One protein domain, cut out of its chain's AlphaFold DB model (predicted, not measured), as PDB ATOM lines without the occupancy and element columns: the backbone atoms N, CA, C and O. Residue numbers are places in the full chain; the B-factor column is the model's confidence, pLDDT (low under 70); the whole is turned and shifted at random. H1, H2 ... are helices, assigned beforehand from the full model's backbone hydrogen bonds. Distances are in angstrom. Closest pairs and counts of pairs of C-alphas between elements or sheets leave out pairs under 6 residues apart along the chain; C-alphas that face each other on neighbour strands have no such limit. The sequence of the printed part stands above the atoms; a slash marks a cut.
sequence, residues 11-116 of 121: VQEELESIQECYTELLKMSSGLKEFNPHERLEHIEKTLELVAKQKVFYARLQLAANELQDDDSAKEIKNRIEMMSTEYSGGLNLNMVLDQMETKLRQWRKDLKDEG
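AT A GLANCE: This is residues 11 to 116 of the 121 residues of an uncharacterized protein of Euryarchaeota archaeon (UniProt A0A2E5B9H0). One long helix, H2, runs along most of the length of an elongated body; H4 lies side by side with the part of H2 nearer Pro 37, while H3 folds back from the other end of H2, splays away from it and meets the start of H4. On another side, H1 slants past H2 and meets it with residues 14 to 21 alone, and the turn at residues 67 to 72 sticks out at one end. You have 106 printed residues with four named helices, in the order H1, H2, H3, H4, and no named strand; the class is all helix. The whole is only just loose, close to compact, with a radius of gyration of the C-alphas of 15.7 A, and it is only just elongated, spanning 53 by 27 by 23 A.

IN THESE COORDINATES: Find C-alpha 37 at (110.269, 259.542, 221.882); from there H2, residues 37 to 67, runs 45.5 A to C-alpha 67 at (98.756, 242.472, 262.411). H4 holds residues 94 to 114 and is 30.0 A long, ending at C-alpha 114 at (105.056, 249.846, 217.837). H3 holds residues 72 to 89 and is 25.6 A long. Go back to C-alpha 11 at (109.911, 251.932, 255.852) for H1, residues 11 to 31, also 30.0 A long.

HOW THE PARTS SIT: Start from H2, the hub, which touches the three other helices. H2 and H4 touch at a shallow tilt of 23 degrees, opposite ways; look at Ile 44 and Leu 105, their closest C-alphas, 6.1 A apart. H2 touches H3 with residues 61 to 65 alone, and the closest C-alphas, those of Ala 65 and Ala 74, are 5.1 A apart. These two form a helical hairpin, opposite ways at a tilt of 36 degrees, only just steep. H3 touches H4 with residues 81 to 89 alone, at a steep tilt of 50 degrees, the same way; the closest C-alphas, those of Ser 85 and Leu 94, are 5.2 A apart. H1 and H2 form a second helical hairpin and only just touch, with 3 pairs of C-alphas within 8 A, the closest being those of Cys 21 and Leu 50 at 7.3 A. They run opposite ways at a shallow tilt of 34 degrees, only just short of steep. H1 is apart from H3 and from H4. The helix packing is part aligned and part crossed, with 2 of the 4 touching pairs at a shallow tilt. In H1, H2, H3 and H4 every O i to N i+4 pair is within hydrogen-bond range.

THE WHOLE: The C-alphas of Asp 70 and Gly 116, the two farthest apart, are 53.8 A from each other. The printed part has no cut, and its three links, H1 to H2, H2 to H3 and H3 to H4, are tight. The mean pLDDT of the printed part is 73.3; look for values under 70 in 45 residues, among them residues 17 to 34, 64 to 75 and 84 to 92.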
ATOM      1  N   VAL A  11     111.212 251.248 256.003       65.69
ATOM      2  CA  VAL A  11     109.911 251.932 255.852       65.69
ATOM      3  C   VAL A  11     110.093 253.436 255.637       65.69
ATOM      4  O   VAL A  11     109.306 254.047 254.914       65.69
ATOM      5  N   GLN A  12     111.130 254.031 256.230       68.50
ATOM      6  CA  GLN A  12     111.449 255.446 256.032       68.50
ATOM      7  C   GLN A  12     112.025 255.702 254.636       68.50
ATOM      8  O   GLN A  12     111.558 256.619 253.963       68.50
ATOM      9  N   GLU A  13     112.934 254.844 254.161       71.25
ATOM     10  CA  GLU A  13     113.440 254.883 252.781       71.25
ATOM     11  C   GLU A  13     112.303 254.754 251.756       71.25
ATOM     12  O   GLU A  13     112.268 255.475 250.758       71.25
ATOM     13  N   GLU A  14     111.329 253.874 252.004       65.75
ATOM     14  CA  GLU A  14     110.179 253.702 251.108       65.75
ATOM     15  C   GLU A  14     109.275 254.949 251.090       65.75
ATOM     16  O   GLU A  14     108.800 255.351 250.026       65.75
ATOM     17  N   LEU A  15     109.069 255.618 252.233       67.00
ATOM     18  CA  LEU A  15     108.316 256.880 252.297       67.00
ATOM     19  C   LEU A  15     109.032 258.032 251.575       67.00
ATOM     20  O   LEU A  15     108.376 258.794 250.860       67.00
ATOM     21  N   GLU A  16     110.354 258.150 251.718       72.06
ATOM     22  CA  GLU A  16     111.149 259.135 250.972       72.06
ATOM     23  C   GLU A  16     111.098 258.858 249.466       72.06
ATOM     24  O   GLU A  16     110.801 259.765 248.683       72.06
ATOM     25  N   SER A  17     111.243 257.593 249.058       66.88
ATOM     26  CA  SER A  17     111.116 257.180 247.655       66.88
ATOM     27  C   SER A  17     109.735 257.515 247.071       66.88
ATOM     28  O   SER A  17     109.618 257.933 245.915       66.88
ATOM     29  N   ILE A  18     108.667 257.414 247.872       66.94
ATOM     30  CA  ILE A  18     107.313 257.830 247.474       66.94
ATOM     31  C   ILE A  18     107.231 259.347 247.267       66.94
ATOM     32  O   ILE A  18     106.589 259.814 246.324       66.94
ATOM     33  N   GLN A  19     107.858 260.144 248.125       64.88
ATOM     34  CA  GLN A  19     107.810 261.599 248.007       64.88
ATOM     35  C   GLN A  19     108.631 262.102 246.808       64.88
ATOM     36  O   GLN A  19     108.184 262.992 246.072       64.88
ATOM     37  N   GLU A  20     109.786 261.485 246.551       69.56
ATOM     38  CA  GLU A  20     110.563 261.688 245.324       69.56
ATOM     39  C   GLU A  20     109.754 261.301 244.085       69.56
ATOM     40  O   GLU A  20     109.701 262.066 243.123       69.56
ATOM     41  N   CYS A  21     109.021 260.186 244.146       65.56
ATOM     42  CA  CYS A  21     108.118 259.745 243.087       65.56
ATOM     43  C   CYS A  21     107.041 260.775 242.753       65.56
ATOM     44  O   CYS A  21     106.873 261.129 241.586       65.56
ATOM     45  N   TYR A  22     106.308 261.270 243.755       62.44
ATOM     46  CA  TYR A  22     105.283 262.290 243.532       62.44
ATOM     47  C   TYR A  22     105.887 263.550 242.913       62.44
ATOM     48  O   TYR A  22     105.275 264.159 242.037       62.44
ATOM     49  N   THR A  23     107.102 263.906 243.325       66.25
ATOM     50  CA  THR A  23     107.836 265.062 242.806       66.25
ATOM     51  C   THR A  23     108.262 264.851 241.356       66.25
ATOM     52  O   THR A  23     108.112 265.760 240.538       66.25
ATOM     53  N   GLU A  24     108.764 263.664 241.010       63.31
ATOM     54  CA  GLU A  24     109.055 263.295 239.627       63.31
ATOM     55  C   GLU A  24     107.787 263.315 238.786       63.31
ATOM     56  O   GLU A  24     107.769 264.059 237.812       63.31
ATOM     57  N   LEU A  25     106.710 262.629 239.197       63.03
ATOM     58  CA  LEU A  25     105.393 262.611 238.537       63.03
ATOM     59  C   LEU A  25     104.853 264.024 238.255       63.03
ATOM     60  O   LEU A  25     104.390 264.307 237.146       63.03
ATOM     61  N   LEU A  26     104.951 264.935 239.228       61.03
ATOM     62  CA  LEU A  26     104.550 266.335 239.059       61.03
ATOM     63  C   LEU A  26     105.404 267.039 237.996       61.03
ATOM     64  O   LEU A  26     104.849 267.698 237.111       61.03
ATOM     65  N   LYS A  27     106.730 266.836 238.020       59.44
ATOM     66  CA  LYS A  27     107.643 267.322 236.971       59.44
ATOM     67  C   LYS A  27     107.278 266.730 235.601       59.44
ATOM     68  O   LYS A  27     107.274 267.469 234.615       59.44
ATOM     69  N   MET A  28     106.864 265.458 235.531       56.59
ATOM     70  CA  MET A  28     106.401 264.807 234.291       56.59
ATOM     71  C   MET A  28     105.167 265.495 233.716       56.59
ATOM     72  O   MET A  28     105.120 265.767 232.517       56.59
ATOM     73  N   SER A  29     104.177 265.812 234.562       57.16
ATOM     74  CA  SER A  29     102.949 266.488 234.125       57.16
ATOM     75  C   SER A  29     103.235 267.852 233.482       57.16
ATOM     76  O   SER A  29     102.547 268.241 232.537       57.16
ATOM     77  N   SER A  30     104.299 268.533 233.930       58.81
ATOM     78  CA  SER A  30     104.757 269.797 233.348       58.81
ATOM     79  C   SER A  30     105.641 269.647 232.100       58.81
ATOM     80  O   SER A  30     105.599 270.524 231.243       58.81
ATOM     81  N   GLY A  31     106.400 268.548 231.963       59.38
ATOM     82  CA  GLY A  31     107.455 268.385 230.946       59.38
ATOM     83  C   GLY A  31     107.179 267.372 229.825       59.38
ATOM     84  O   GLY A  31     107.930 267.323 228.854       59.38
ATOM     85  N   LEU A  32     106.101 266.575 229.895       56.50
ATOM     86  CA  LEU A  32     105.865 265.454 228.961       56.50
ATOM     87  C   LEU A  32     105.828 265.855 227.474       56.50
ATOM     88  O   LEU A  32     106.094 265.034 226.595       56.50
ATOM     89  N   LYS A  33     105.481 267.115 227.181       59.97
ATOM     90  CA  LYS A  33     105.448 267.647 225.812       59.97
ATOM     91  C   LYS A  33     106.839 267.868 225.218       59.97
ATOM     92  O   LYS A  33     106.957 267.822 223.997       59.97
ATOM     93  N   GLU A  34     107.859 268.075 226.047       66.44
ATOM     94  CA  GLU A  34     109.212 268.434 225.605       66.44
ATOM     95  C   GLU A  34     110.118 267.217 225.380       66.44
ATOM     96  O   GLU A  34     111.076 267.310 224.616       66.44
ATOM     97  N   PHE A  35     109.793 266.060 225.966       71.19
ATOM     98  CA  PHE A  35     110.591 264.845 225.787       71.19
ATOM     99  C   PHE A  35     110.520 264.295 224.365       71.19
ATOM    100  O   PHE A  35     109.439 264.225 223.761       71.19
ATOM    101  N   ASN A  36     111.662 263.825 223.864       81.62
ATOM    102  CA  ASN A  36     111.729 263.062 222.623       81.62
ATOM    103  C   ASN A  36     111.203 261.618 222.824       81.62
ATOM    104  O   ASN A  36     111.062 261.167 223.961       81.62
ATOM    105  N   PRO A  37     110.887 260.865 221.751       81.94
ATOM    106  CA  PRO A  37     110.269 259.542 221.882       81.94
ATOM    107  C   PRO A  37     111.051 258.544 222.755       81.94
ATOM    108  O   PRO A  37     110.433 257.823 223.536       81.94
ATOM    109  N   HIS A  38     112.389 258.524 222.682       81.81
ATOM    110  CA  HIS A  38     113.214 257.635 223.513       81.81
ATOM    111  C   HIS A  38     113.189 258.046 224.987       81.81
ATOM    112  O   HIS A  38     113.023 257.190 225.851       81.81
ATOM    113  N   GLU A  39     113.288 259.346 225.271       80.00
ATOM    114  CA  GLU A  39     113.169 259.875 226.635       80.00
ATOM    115  C   GLU A  39     111.793 259.567 227.226       80.00
ATOM    116  O   GLU A  39     111.694 259.163 228.380       80.00
ATOM    117  N   ARG A  40     110.723 259.671 226.422       81.06
ATOM    118  CA  ARG A  40     109.373 259.266 226.842       81.06
ATOM    119  C   ARG A  40     109.320 257.784 227.194       81.06
ATOM    120  O   ARG A  40     108.722 257.442 228.210       81.06
ATOM    121  N   LEU A  41     109.934 256.918 226.387       84.50
ATOM    122  CA  LEU A  41     109.956 255.478 226.645       84.50
ATOM    123  C   LEU A  41     110.739 255.142 227.922       84.50
ATOM    124  O   LEU A  41     110.206 254.442 228.778       84.50
ATOM    125  N   GLU A  42     111.959 255.663 228.078       82.62
ATOM    126  CA  GLU A  42     112.780 255.449 229.281       82.62
ATOM    127  C   GLU A  42     112.036 255.903 230.538       82.62
ATOM    128  O   GLU A  42     112.016 255.230 231.569       82.62
ATOM    129  N   HIS A  43     111.372 257.044 230.432       77.12
ATOM    130  CA  HIS A  43     110.622 257.613 231.526       77.12
ATOM    131  C   HIS A  43     109.379 256.792 231.881       77.12
ATOM    132  O   HIS A  43     109.156 256.524 233.058       77.12
ATOM    133  N   ILE A  44     108.623 256.307 230.887       83.44
ATOM    134  CA  ILE A  44     107.500 255.383 231.108       83.44
ATOM    135  C   ILE A  44     107.963 254.101 231.816       83.44
ATOM    136  O   ILE A  44     107.264 253.619 232.706       83.44
ATOM    137  N   GLU A  45     109.126 253.551 231.455       85.44
ATOM    138  CA  GLU A  45     109.687 252.368 232.127       85.44
ATOM    139  C   GLU A  45     110.003 252.662 233.603       85.44
ATOM    140  O   GLU A  45     109.607 251.885 234.475       85.44
ATOM    141  N   LYS A  46     110.615 253.818 233.905       80.12
ATOM    142  CA  LYS A  46     110.868 254.257 235.292       80.12
ATOM    143  C   LYS A  46     109.571 254.421 236.082       80.12
ATOM    144  O   LYS A  46     109.470 253.943 237.211       80.12
ATOM    145  N   THR A  47     108.542 255.029 235.489       77.88
ATOM    146  CA  THR A  47     107.241 255.184 236.156       77.88
ATOM    147  C   THR A  47     106.551 253.838 236.397       77.88
ATOM    148  O   THR A  47     105.920 253.654 237.435       77.88
ATOM    149  N   LEU A  48     106.679 252.869 235.482       83.88
ATOM    150  CA  LEU A  48     106.135 251.517 235.672       83.88
ATOM    151  C   LEU A  48     106.820 250.764 236.819       83.88
ATOM    152  O   LEU A  48     106.132 250.123 237.616       83.88
ATOM    153  N   GLU A  49     108.149 250.847 236.925       82.50
ATOM    154  CA  GLU A  49     108.896 250.271 238.052       82.50
ATOM    155  C   GLU A  49     108.419 250.860 239.387       82.50
ATOM    156  O   GLU A  49     108.227 250.155 240.378       82.50
ATOM    157  N   LEU A  50     108.163 252.161 239.386       75.44
ATOM    158  CA  LEU A  50     107.770 252.907 240.566       75.44
ATOM    159  C   LEU A  50     106.354 252.577 241.044       75.44
ATOM    160  O   LEU A  50     106.142 252.334 242.232       75.44
ATOM    161  N   VAL A  51     105.399 252.463 240.117       80.62
ATOM    162  CA  VAL A  51     104.044 251.980 240.425       80.62
ATOM    163  C   VAL A  51     104.095 250.575 241.038       80.62
ATOM    164  O   VAL A  51     103.368 250.293 241.992       80.62
ATOM    165  N   ALA A  52     104.983 249.700 240.555       83.56
ATOM    166  CA  ALA A  52     105.150 248.365 241.126       83.56
ATOM    167  C   ALA A  52     105.675 248.408 242.574       83.56
ATOM    168  O   ALA A  52     105.138 247.701 243.430       83.56
ATOM    169  N   LYS A  53     106.663 249.267 242.873       78.19
ATOM    170  CA  LYS A  53     107.171 249.473 244.246       78.19
ATOM    171  C   LYS A  53     106.070 249.967 245.185       78.19
ATOM    172  O   LYS A  53     105.851 249.373 246.239       78.19
ATOM    173  N   GLN A  54     105.293 250.963 244.756       73.31
ATOM    174  CA  GLN A  54     104.188 251.512 245.549       73.31
ATOM    175  C   GLN A  54     103.097 250.478 245.856       73.31
ATOM    176  O   GLN A  54     102.587 250.439 246.976       73.31
ATOM    177  N   LYS A  55     102.774 249.589 244.907       81.94
ATOM    178  CA  LYS A  55     101.837 248.479 245.147       81.94
ATOM    179  C   LYS A  55     102.352 247.499 246.197       81.94
ATOM    180  O   LYS A  55     101.594 247.092 247.076       81.94
ATOM    181  N   VAL A  56     103.632 247.127 246.123       82.50
ATOM    182  CA  VAL A  56     104.262 246.232 247.107       82.50
ATOM    183  C   VAL A  56     104.272 246.878 248.490       82.50
ATOM    184  O   VAL A  56     103.905 246.226 249.467       82.50
ATOM    185  N   PHE A  57     104.634 248.157 248.581       75.31
ATOM    186  CA  PHE A  57     104.624 248.895 249.839       75.31
ATOM    187  C   PHE A  57     103.220 248.994 250.436       75.31
ATOM    188  O   PHE A  57     103.027 248.651 251.599       75.31
ATOM    189  N   TYR A  58     102.217 249.390 249.648       75.88
ATOM    190  CA  TYR A  58     100.846 249.502 250.145       75.88
ATOM    191  C   TYR A  58     100.292 248.148 250.604       75.88
ATOM    192  O   TYR A  58      99.640 248.073 251.645       75.88
ATOM    193  N   ALA A  59     100.617 247.059 249.898       79.31
ATOM    194  CA  ALA A  59     100.285 245.709 250.346       79.31
ATOM    195  C   ALA A  59     100.961 245.365 251.687       79.31
ATOM    196  O   ALA A  59     100.300 244.863 252.593       79.31
ATOM    197  N   ARG A  60     102.253 245.686 251.857       76.88
ATOM    198  CA  ARG A  60     102.973 245.502 253.133       76.88
ATOM    199  C   ARG A  60     102.363 246.335 254.259       76.88
ATOM    200  O   ARG A  60     102.176 245.817 255.353       76.88
ATOM    201  N   LEU A  61     102.009 247.588 253.986       72.06
ATOM    202  CA  LEU A  61     101.370 248.479 254.949       72.06
ATOM    203  C   LEU A  61      99.991 247.955 255.368       72.06
ATOM    204  O   LEU A  61      99.673 247.968 256.553       72.06
ATOM    205  N   GLN A  62      99.183 247.465 254.424       73.88
ATOM    206  CA  GLN A  62      97.892 246.845 254.733       73.88
ATOM    207  C   GLN A  62      98.049 245.606 255.619       73.88
ATOM    208  O   GLN A  62      97.255 245.420 256.539       73.88
ATOM    209  N   LEU A  63      99.062 244.775 255.364       72.75
ATOM    210  CA  LEU A  63      99.363 243.615 256.204       72.75
ATOM    211  C   LEU A  63      99.811 244.047 257.607       72.75
ATOM    212  O   LEU A  63      99.233 243.588 258.588       72.75
ATOM    213  N   ALA A  64     100.746 244.994 257.710       69.12
ATOM    214  CA  ALA A  64     101.225 245.513 258.991       69.12
ATOM    215  C   ALA A  64     100.101 246.160 259.821       69.12
ATOM    216  O   ALA A  64      99.996 245.913 261.018       69.12
ATOM    217  N   ALA A  65      99.212 246.927 259.183       65.25
ATOM    218  CA  ALA A  65      98.058 247.540 259.842       65.25
ATOM    219  C   ALA A  65      97.026 246.516 260.349       65.25
ATOM    220  O   ALA A  65      96.262 246.826 261.261       65.25
ATOM    221  N   ASN A  66      96.982 245.315 259.761       65.19
ATOM    222  CA  ASN A  66      96.103 244.235 260.208       65.19
ATOM    223  C   ASN A  66      96.727 243.391 261.333       65.19
ATOM    224  O   ASN A  66      95.983 242.861 262.156       65.19
ATOM    225  N   GLU A  67      98.056 243.257 261.380       63.12
ATOM    226  CA  GLU A  67      98.756 242.472 262.411       63.12
ATOM    227  C   GLU A  67      99.063 243.271 263.687       63.12
ATOM    228  O   GLU A  67      99.054 242.713 264.783       63.12
ATOM    229  N   LEU A  68      99.277 244.585 263.576       59.28
ATOM    230  CA  LEU A  68      99.559 245.467 264.710       59.28
ATOM    231  C   LEU A  68      98.256 246.105 265.216       59.28
ATOM    232  O   LEU A  68      97.942 247.253 264.911       59.28
ATOM    233  N   GLN A  69      97.466 245.346 265.987       55.09
ATOM    234  CA  GLN A  69      96.197 245.837 266.557       55.09
ATOM    235  C   GLN A  69      96.369 247.076 267.461       55.09
ATOM    236  O   GLN A  69      95.455 247.907 267.504       55.09
ATOM    237  N   ASP A  70      97.543 247.235 268.086       55.41
ATOM    238  CA  ASP A  70      97.851 248.281 269.075       55.41
ATOM    239  C   ASP A  70      98.728 249.440 268.551       55.41
ATOM    240  O   ASP A  70      99.057 250.339 269.323       55.41
ATOM    241  N   ASP A  71      99.115 249.456 267.268       59.84
ATOM    242  CA  ASP A  71      99.964 250.523 266.716       59.84
ATOM    243  C   ASP A  71      99.156 251.490 265.832       59.84
ATOM    244  O   ASP A  71      98.863 251.231 264.659       59.84
ATOM    245  N   ASP A  72      98.764 252.623 266.418       63.53
ATOM    246  CA  ASP A  72      97.992 253.673 265.743       63.53
ATOM    247  C   ASP A  72      98.750 254.333 264.576       63.53
ATOM    248  O   ASP A  72      98.121 254.908 263.682       63.53
ATOM    249  N   SER A  73     100.078 254.186 264.503       64.19
ATOM    250  CA  SER A  73     100.892 254.802 263.447       64.19
ATOM    251  C   SER A  73     100.664 254.172 262.062       64.19
ATOM    252  O   SER A  73     100.623 254.882 261.052       64.19
ATOM    253  N   ALA A  74     100.391 252.862 261.990       64.50
ATOM    254  CA  ALA A  74     100.056 252.165 260.739       64.50
ATOM    255  C   ALA A  74      98.768 252.710 260.114       64.50
ATOM    256  O   ALA A  74      98.666 252.930 258.902       64.50
ATOM    257  N   LYS A  75      97.769 252.915 260.978       67.69
ATOM    258  CA  LYS A  75      96.449 253.427 260.609       67.69
ATOM    259  C   LYS A  75      96.560 254.879 260.157       67.69
ATOM    260  O   LYS A  75      95.927 255.244 259.171       67.69
ATOM    261  N   GLU A  76      97.392 255.683 260.816       71.75
ATOM    262  CA  GLU A  76      97.630 257.079 260.440       71.75
ATOM    263  C   GLU A  76      98.266 257.203 259.047       71.75
ATOM    264  O   GLU A  76      97.764 257.954 258.208       71.75
ATOM    265  N   ILE A  77      99.307 256.417 258.749       68.69
ATOM    266  CA  ILE A  77      99.956 256.426 257.428       68.69
ATOM    267  C   ILE A  77      98.991 255.935 256.351       68.69
ATOM    268  O   ILE A  77      98.879 256.560 255.296       68.69
ATOM    269  N   LYS A  78      98.247 254.856 256.619       70.75
ATOM    270  CA  LYS A  78      97.211 254.368 255.704       70.75
ATOM    271  C   LYS A  78      96.183 255.462 255.404       70.75
ATOM    272  O   LYS A  78      95.915 255.725 254.235       70.75
ATOM    273  N   ASN A  79      95.665 256.135 256.432       74.88
ATOM    274  CA  ASN A  79      94.700 257.224 256.274       74.88
ATOM    275  C   ASN A  79      95.290 258.400 255.488       74.88
ATOM    276  O   ASN A  79      94.610 258.981 254.647       74.88
ATOM    277  N   ARG A  80      96.562 258.741 255.720       73.44
ATOM    278  CA  ARG A  80      97.254 259.814 254.995       73.44
ATOM    279  C   ARG A  80      97.442 259.472 253.518       73.44
ATOM    280  O   ARG A  80      97.190 260.313 252.661       73.44
ATOM    281  N   ILE A  81      97.817 258.231 253.219       69.94
ATOM    282  CA  ILE A  81      97.926 257.723 251.849       69.94
ATOM    283  C   ILE A  81      96.555 257.707 251.164       69.94
ATOM    284  O   ILE A  81      96.438 258.127 250.014       69.94
ATOM    285  N   GLU A  82      95.505 257.262 251.856       72.62
ATOM    286  CA  GLU A  82      94.135 257.259 251.332       72.62
ATOM    287  C   GLU A  82      93.618 258.679 251.075       72.62
ATOM    288  O   GLU A  82      93.031 258.931 250.022       72.62
ATOM    289  N   MET A  83      93.900 259.622 251.976       74.50
ATOM    290  CA  MET A  83      93.564 261.037 251.818       74.50
ATOM    291  C   MET A  83      94.262 261.638 250.597       74.50
ATOM    292  O   MET A  83      93.586 262.162 249.715       74.50
ATOM    293  N   MET A  84      95.585 261.478 250.486       67.62
ATOM    294  CA  MET A  84      96.339 261.941 249.317       67.62
ATOM    295  C   MET A  84      95.788 261.320 248.031       67.62
ATOM    296  O   MET A  84      95.523 262.016 247.057       67.62
ATOM    297  N   SER A  85      95.544 260.011 248.027       66.50
ATOM    298  CA  SER A  85      95.002 259.319 246.854       66.50
ATOM    299  C   SER A  85      93.651 259.885 246.438       66.50
ATOM    300  O   SER A  85      93.441 260.145 245.258       66.50
ATOM    301  N   THR A  86      92.766 260.141 247.400       69.69
ATOM    302  CA  THR A  86      91.438 260.726 247.178       69.69
ATOM    303  C   THR A  86      91.549 262.135 246.585       69.69
ATOM    304  O   THR A  86      90.867 262.429 245.603       69.69
ATOM    305  N   GLU A  87      92.435 262.978 247.123       69.69
ATOM    306  CA  GLU A  87      92.665 264.348 246.641       69.69
ATOM    307  C   GLU A  87      93.228 264.383 245.215       69.69
ATOM    308  O   GLU A  87      92.744 265.143 244.376       69.69
ATOM    309  N   TYR A  88      94.209 263.531 244.909       64.12
ATOM    310  CA  TYR A  88      94.857 263.503 243.595       64.12
ATOM    311  C   TYR A  88      94.014 262.828 242.508       64.12
ATOM    312  O   TYR A  88      94.195 263.114 241.324       64.12
ATOM    313  N   SER A  89      93.111 261.921 242.880       63.62
ATOM    314  CA  SER A  89      92.356 261.102 241.924       63.62
ATOM    315  C   SER A  89      90.871 261.435 241.813       63.62
ATOM    316  O   SER A  89      90.167 260.809 241.021       63.62
ATOM    317  N   GLY A  90      90.382 262.403 242.593       64.38
ATOM    318  CA  GLY A  90      88.964 262.757 242.624       64.38
ATOM    319  C   GLY A  90      88.087 261.703 243.307       64.38
ATOM    320  O   GLY A  90      86.935 261.528 242.916       64.38
ATOM    321  N   GLY A  91      88.622 261.000 244.311       66.19
ATOM    322  CA  GLY A  91      87.863 260.047 245.128       66.19
ATOM    323  C   GLY A  91      88.159 258.563 244.905       66.19
ATOM    324  O   GLY A  91      87.459 257.724 245.470       66.19
ATOM    325  N   LEU A  92      89.163 258.207 244.098       69.56
ATOM    326  CA  LEU A  92      89.574 256.813 243.919       69.56
ATOM    327  C   LEU A  92      90.548 256.385 245.024       69.56
ATOM    328  O   LEU A  92      91.367 257.171 245.507       69.56
ATOM    329  N   ASN A  93      90.487 255.108 245.409       72.06
ATOM    330  CA  ASN A  93      91.485 254.556 246.320       72.06
ATOM    331  C   ASN A  93      92.835 254.386 245.605       72.06
ATOM    332  O   ASN A  93      92.889 254.237 244.383       72.06
ATOM    333  N   LEU A  94      93.928 254.356 246.375       72.06
ATOM    334  CA  LEU A  94      95.280 254.277 245.818       72.06
ATOM    335  C   LEU A  94      95.440 253.115 244.828       72.06
ATOM    336  O   LEU A  94      95.971 253.306 243.743       72.06
ATOM    337  N   ASN A  95      94.939 251.924 245.168       76.94
ATOM    338  CA  ASN A  95      95.062 250.748 244.303       76.94
ATOM    339  C   ASN A  95      94.427 250.964 242.924       76.94
ATOM    340  O   ASN A  95      95.062 250.675 241.916       76.94
ATOM    341  N   MET A  96      93.217 251.531 242.865       78.56
ATOM    342  CA  MET A  96      92.554 251.852 241.600       78.56
ATOM    343  C   MET A  96      93.332 252.891 240.793       78.56
ATOM    344  O   MET A  96      93.417 252.782 239.572       78.56
ATOM    345  N   VAL A  97      93.912 253.887 241.464       76.56
ATOM    346  CA  VAL A  97      94.742 254.911 240.815       76.56
ATOM    347  C   VAL A  97      95.993 254.282 240.213       76.56
ATOM    348  O   VAL A  97      96.276 254.498 239.035       76.56
ATOM    349  N   LEU A  98      96.698 253.456 240.989       78.50
ATOM    350  CA  LEU A  98      97.892 252.743 240.544       78.50
ATOM    351  C   LEU A  98      97.577 251.790 239.383       78.50
ATOM    352  O   LEU A  98      98.327 251.754 238.412       78.50
ATOM    353  N   ASP A  99      96.450 251.075 239.425       83.88
ATOM    354  CA  ASP A  99      96.003 250.192 238.337       83.88
ATOM    355  C   ASP A  99      95.699 250.961 237.044       83.88
ATOM    356  O   ASP A  99      96.110 250.559 235.949       83.88
ATOM    357  N   GLN A 100      94.994 252.089 237.148       81.50
ATOM    358  CA  GLN A 100      94.681 252.929 235.991       81.50
ATOM    359  C   GLN A 100      95.937 253.574 235.398       81.50
ATOM    360  O   GLN A 100      96.081 253.620 234.172       81.50
ATOM    361  N   MET A 101      96.849 254.056 236.248       79.81
ATOM    362  CA  MET A 101      98.138 254.604 235.824       79.81
ATOM    363  C   MET A 101      98.978 253.542 235.124       79.81
ATOM    364  O   MET A 101      99.446 253.778 234.013       79.81
ATOM    365  N   GLU A 102      99.106 252.356 235.719       85.75
ATOM    366  CA  GLU A 102      99.837 251.244 235.119       85.75
ATOM    367  C   GLU A 102      99.262 250.877 233.747       85.75
ATOM    368  O   GLU A 102     100.007 250.725 232.781       85.75
ATOM    369  N   THR A 103      97.934 250.793 233.634       87.69
ATOM    370  CA  THR A 103      97.258 250.475 232.370       87.69
ATOM    371  C   THR A 103      97.574 251.511 231.289       87.69
ATOM    372  O   THR A 103      97.941 251.143 230.172       87.69
ATOM    373  N   LYS A 104      97.493 252.807 231.616       83.25
ATOM    374  CA  LYS A 104      97.821 253.890 230.674       83.25
ATOM    375  C   LYS A 104      99.295 253.882 230.271       83.25
ATOM    376  O   LYS A 104      99.593 253.965 229.084       83.25
ATOM    377  N   LEU A 105     100.205 253.738 231.234       84.25
ATOM    378  CA  LEU A 105     101.647 253.674 230.981       84.25
ATOM    379  C   LEU A 105     102.004 252.478 230.093       84.25
ATOM    380  O   LEU A 105     102.786 252.620 229.159       84.25
ATOM    381  N   ARG A 106     101.392 251.310 230.327       89.31
ATOM    382  CA  ARG A 106     101.567 250.124 229.472       89.31
ATOM    383  C   ARG A 106     101.070 250.361 228.050       89.31
ATOM    384  O   ARG A 106     101.728 249.903 227.118       89.31
ATOM    385  N   GLN A 107      99.956 251.071 227.882       87.75
ATOM    386  CA  GLN A 107      99.452 251.424 226.557       87.75
ATOM    387  C   GLN A 107     100.421 252.362 225.828       87.75
ATOM    388  O   GLN A 107     100.864 252.028 224.737       87.75
ATOM    389  N   TRP A 108     100.847 253.464 226.453       84.94
ATOM    390  CA  TRP A 108     101.810 254.390 225.840       84.94
ATOM    391  C   TRP A 108     103.156 253.740 225.536       84.94
ATOM    392  O   TRP A 108     103.748 253.987 224.491       84.94
ATOM    393  N   ARG A 109     103.631 252.868 226.431       88.81
ATOM    394  CA  ARG A 109     104.823 252.053 226.196       88.81
ATOM    395  C   ARG A 109     104.668 251.211 224.936       88.81
ATOM    396  O   ARG A 109     105.607 251.120 224.154       88.81
ATOM    397  N   LYS A 110     103.514 250.559 224.771       90.25
ATOM    398  CA  LYS A 110     103.226 249.732 223.602       90.25
ATOM    399  C   LYS A 110     103.212 250.581 222.334       90.25
ATOM    400  O   LYS A 110     103.902 250.221 221.395       90.25
ATOM    401  N   ASP A 111     102.520 251.717 222.352       87.81
ATOM    402  CA  ASP A 111     102.428 252.616 221.198       87.81
ATOM    403  C   ASP A 111     103.827 253.088 220.747       87.81
ATOM    404  O   ASP A 111     104.176 252.968 219.576       87.81
ATOM    405  N   LEU A 112     104.688 253.506 221.686       86.25
ATOM    406  CA  LEU A 112     106.074 253.901 221.386       86.25
ATOM    407  C   LEU A 112     106.927 252.739 220.847       86.25
ATOM    408  O   LEU A 112     107.786 252.932 219.987       86.25
ATOM    409  N   LYS A 113     106.713 251.518 221.343       87.44
ATOM    410  CA  LYS A 113     107.407 250.327 220.831       87.44
ATOM    411  C   LYS A 113     106.929 249.938 219.436       87.44
ATOM    412  O   LYS A 113     107.751 249.567 218.601       87.44
ATOM    413  N   ASP A 114     105.636 250.078 219.161       89.62
ATOM    414  CA  ASP A 114     105.056 249.846 217.837       89.62
ATOM    415  C   ASP A 114     105.592 250.873 216.813       89.62
ATOM    416  O   ASP A 114     105.823 250.529 215.653       89.62
ATOM    417  N   GLU A 115     105.909 252.097 217.254       86.19
ATOM    418  CA  GLU A 115     106.635 253.117 216.475       86.19
ATOM    419  C   GLU A 115     108.133 252.798 216.263       86.19
ATOM    420  O   GLU A 115     108.819 253.491 215.510       86.19
ATOM    421  N   GLY A 116     108.659 251.737 216.884       84.44
ATOM    422  CA  GLY A 116     110.047 251.292 216.737       84.44
ATOM    423  C   GLY A 116     111.061 252.066 217.578       84.44
ATOM    424  O   GLY A 116     112.260 251.974 217.317       84.44
TER     425      GLY A 116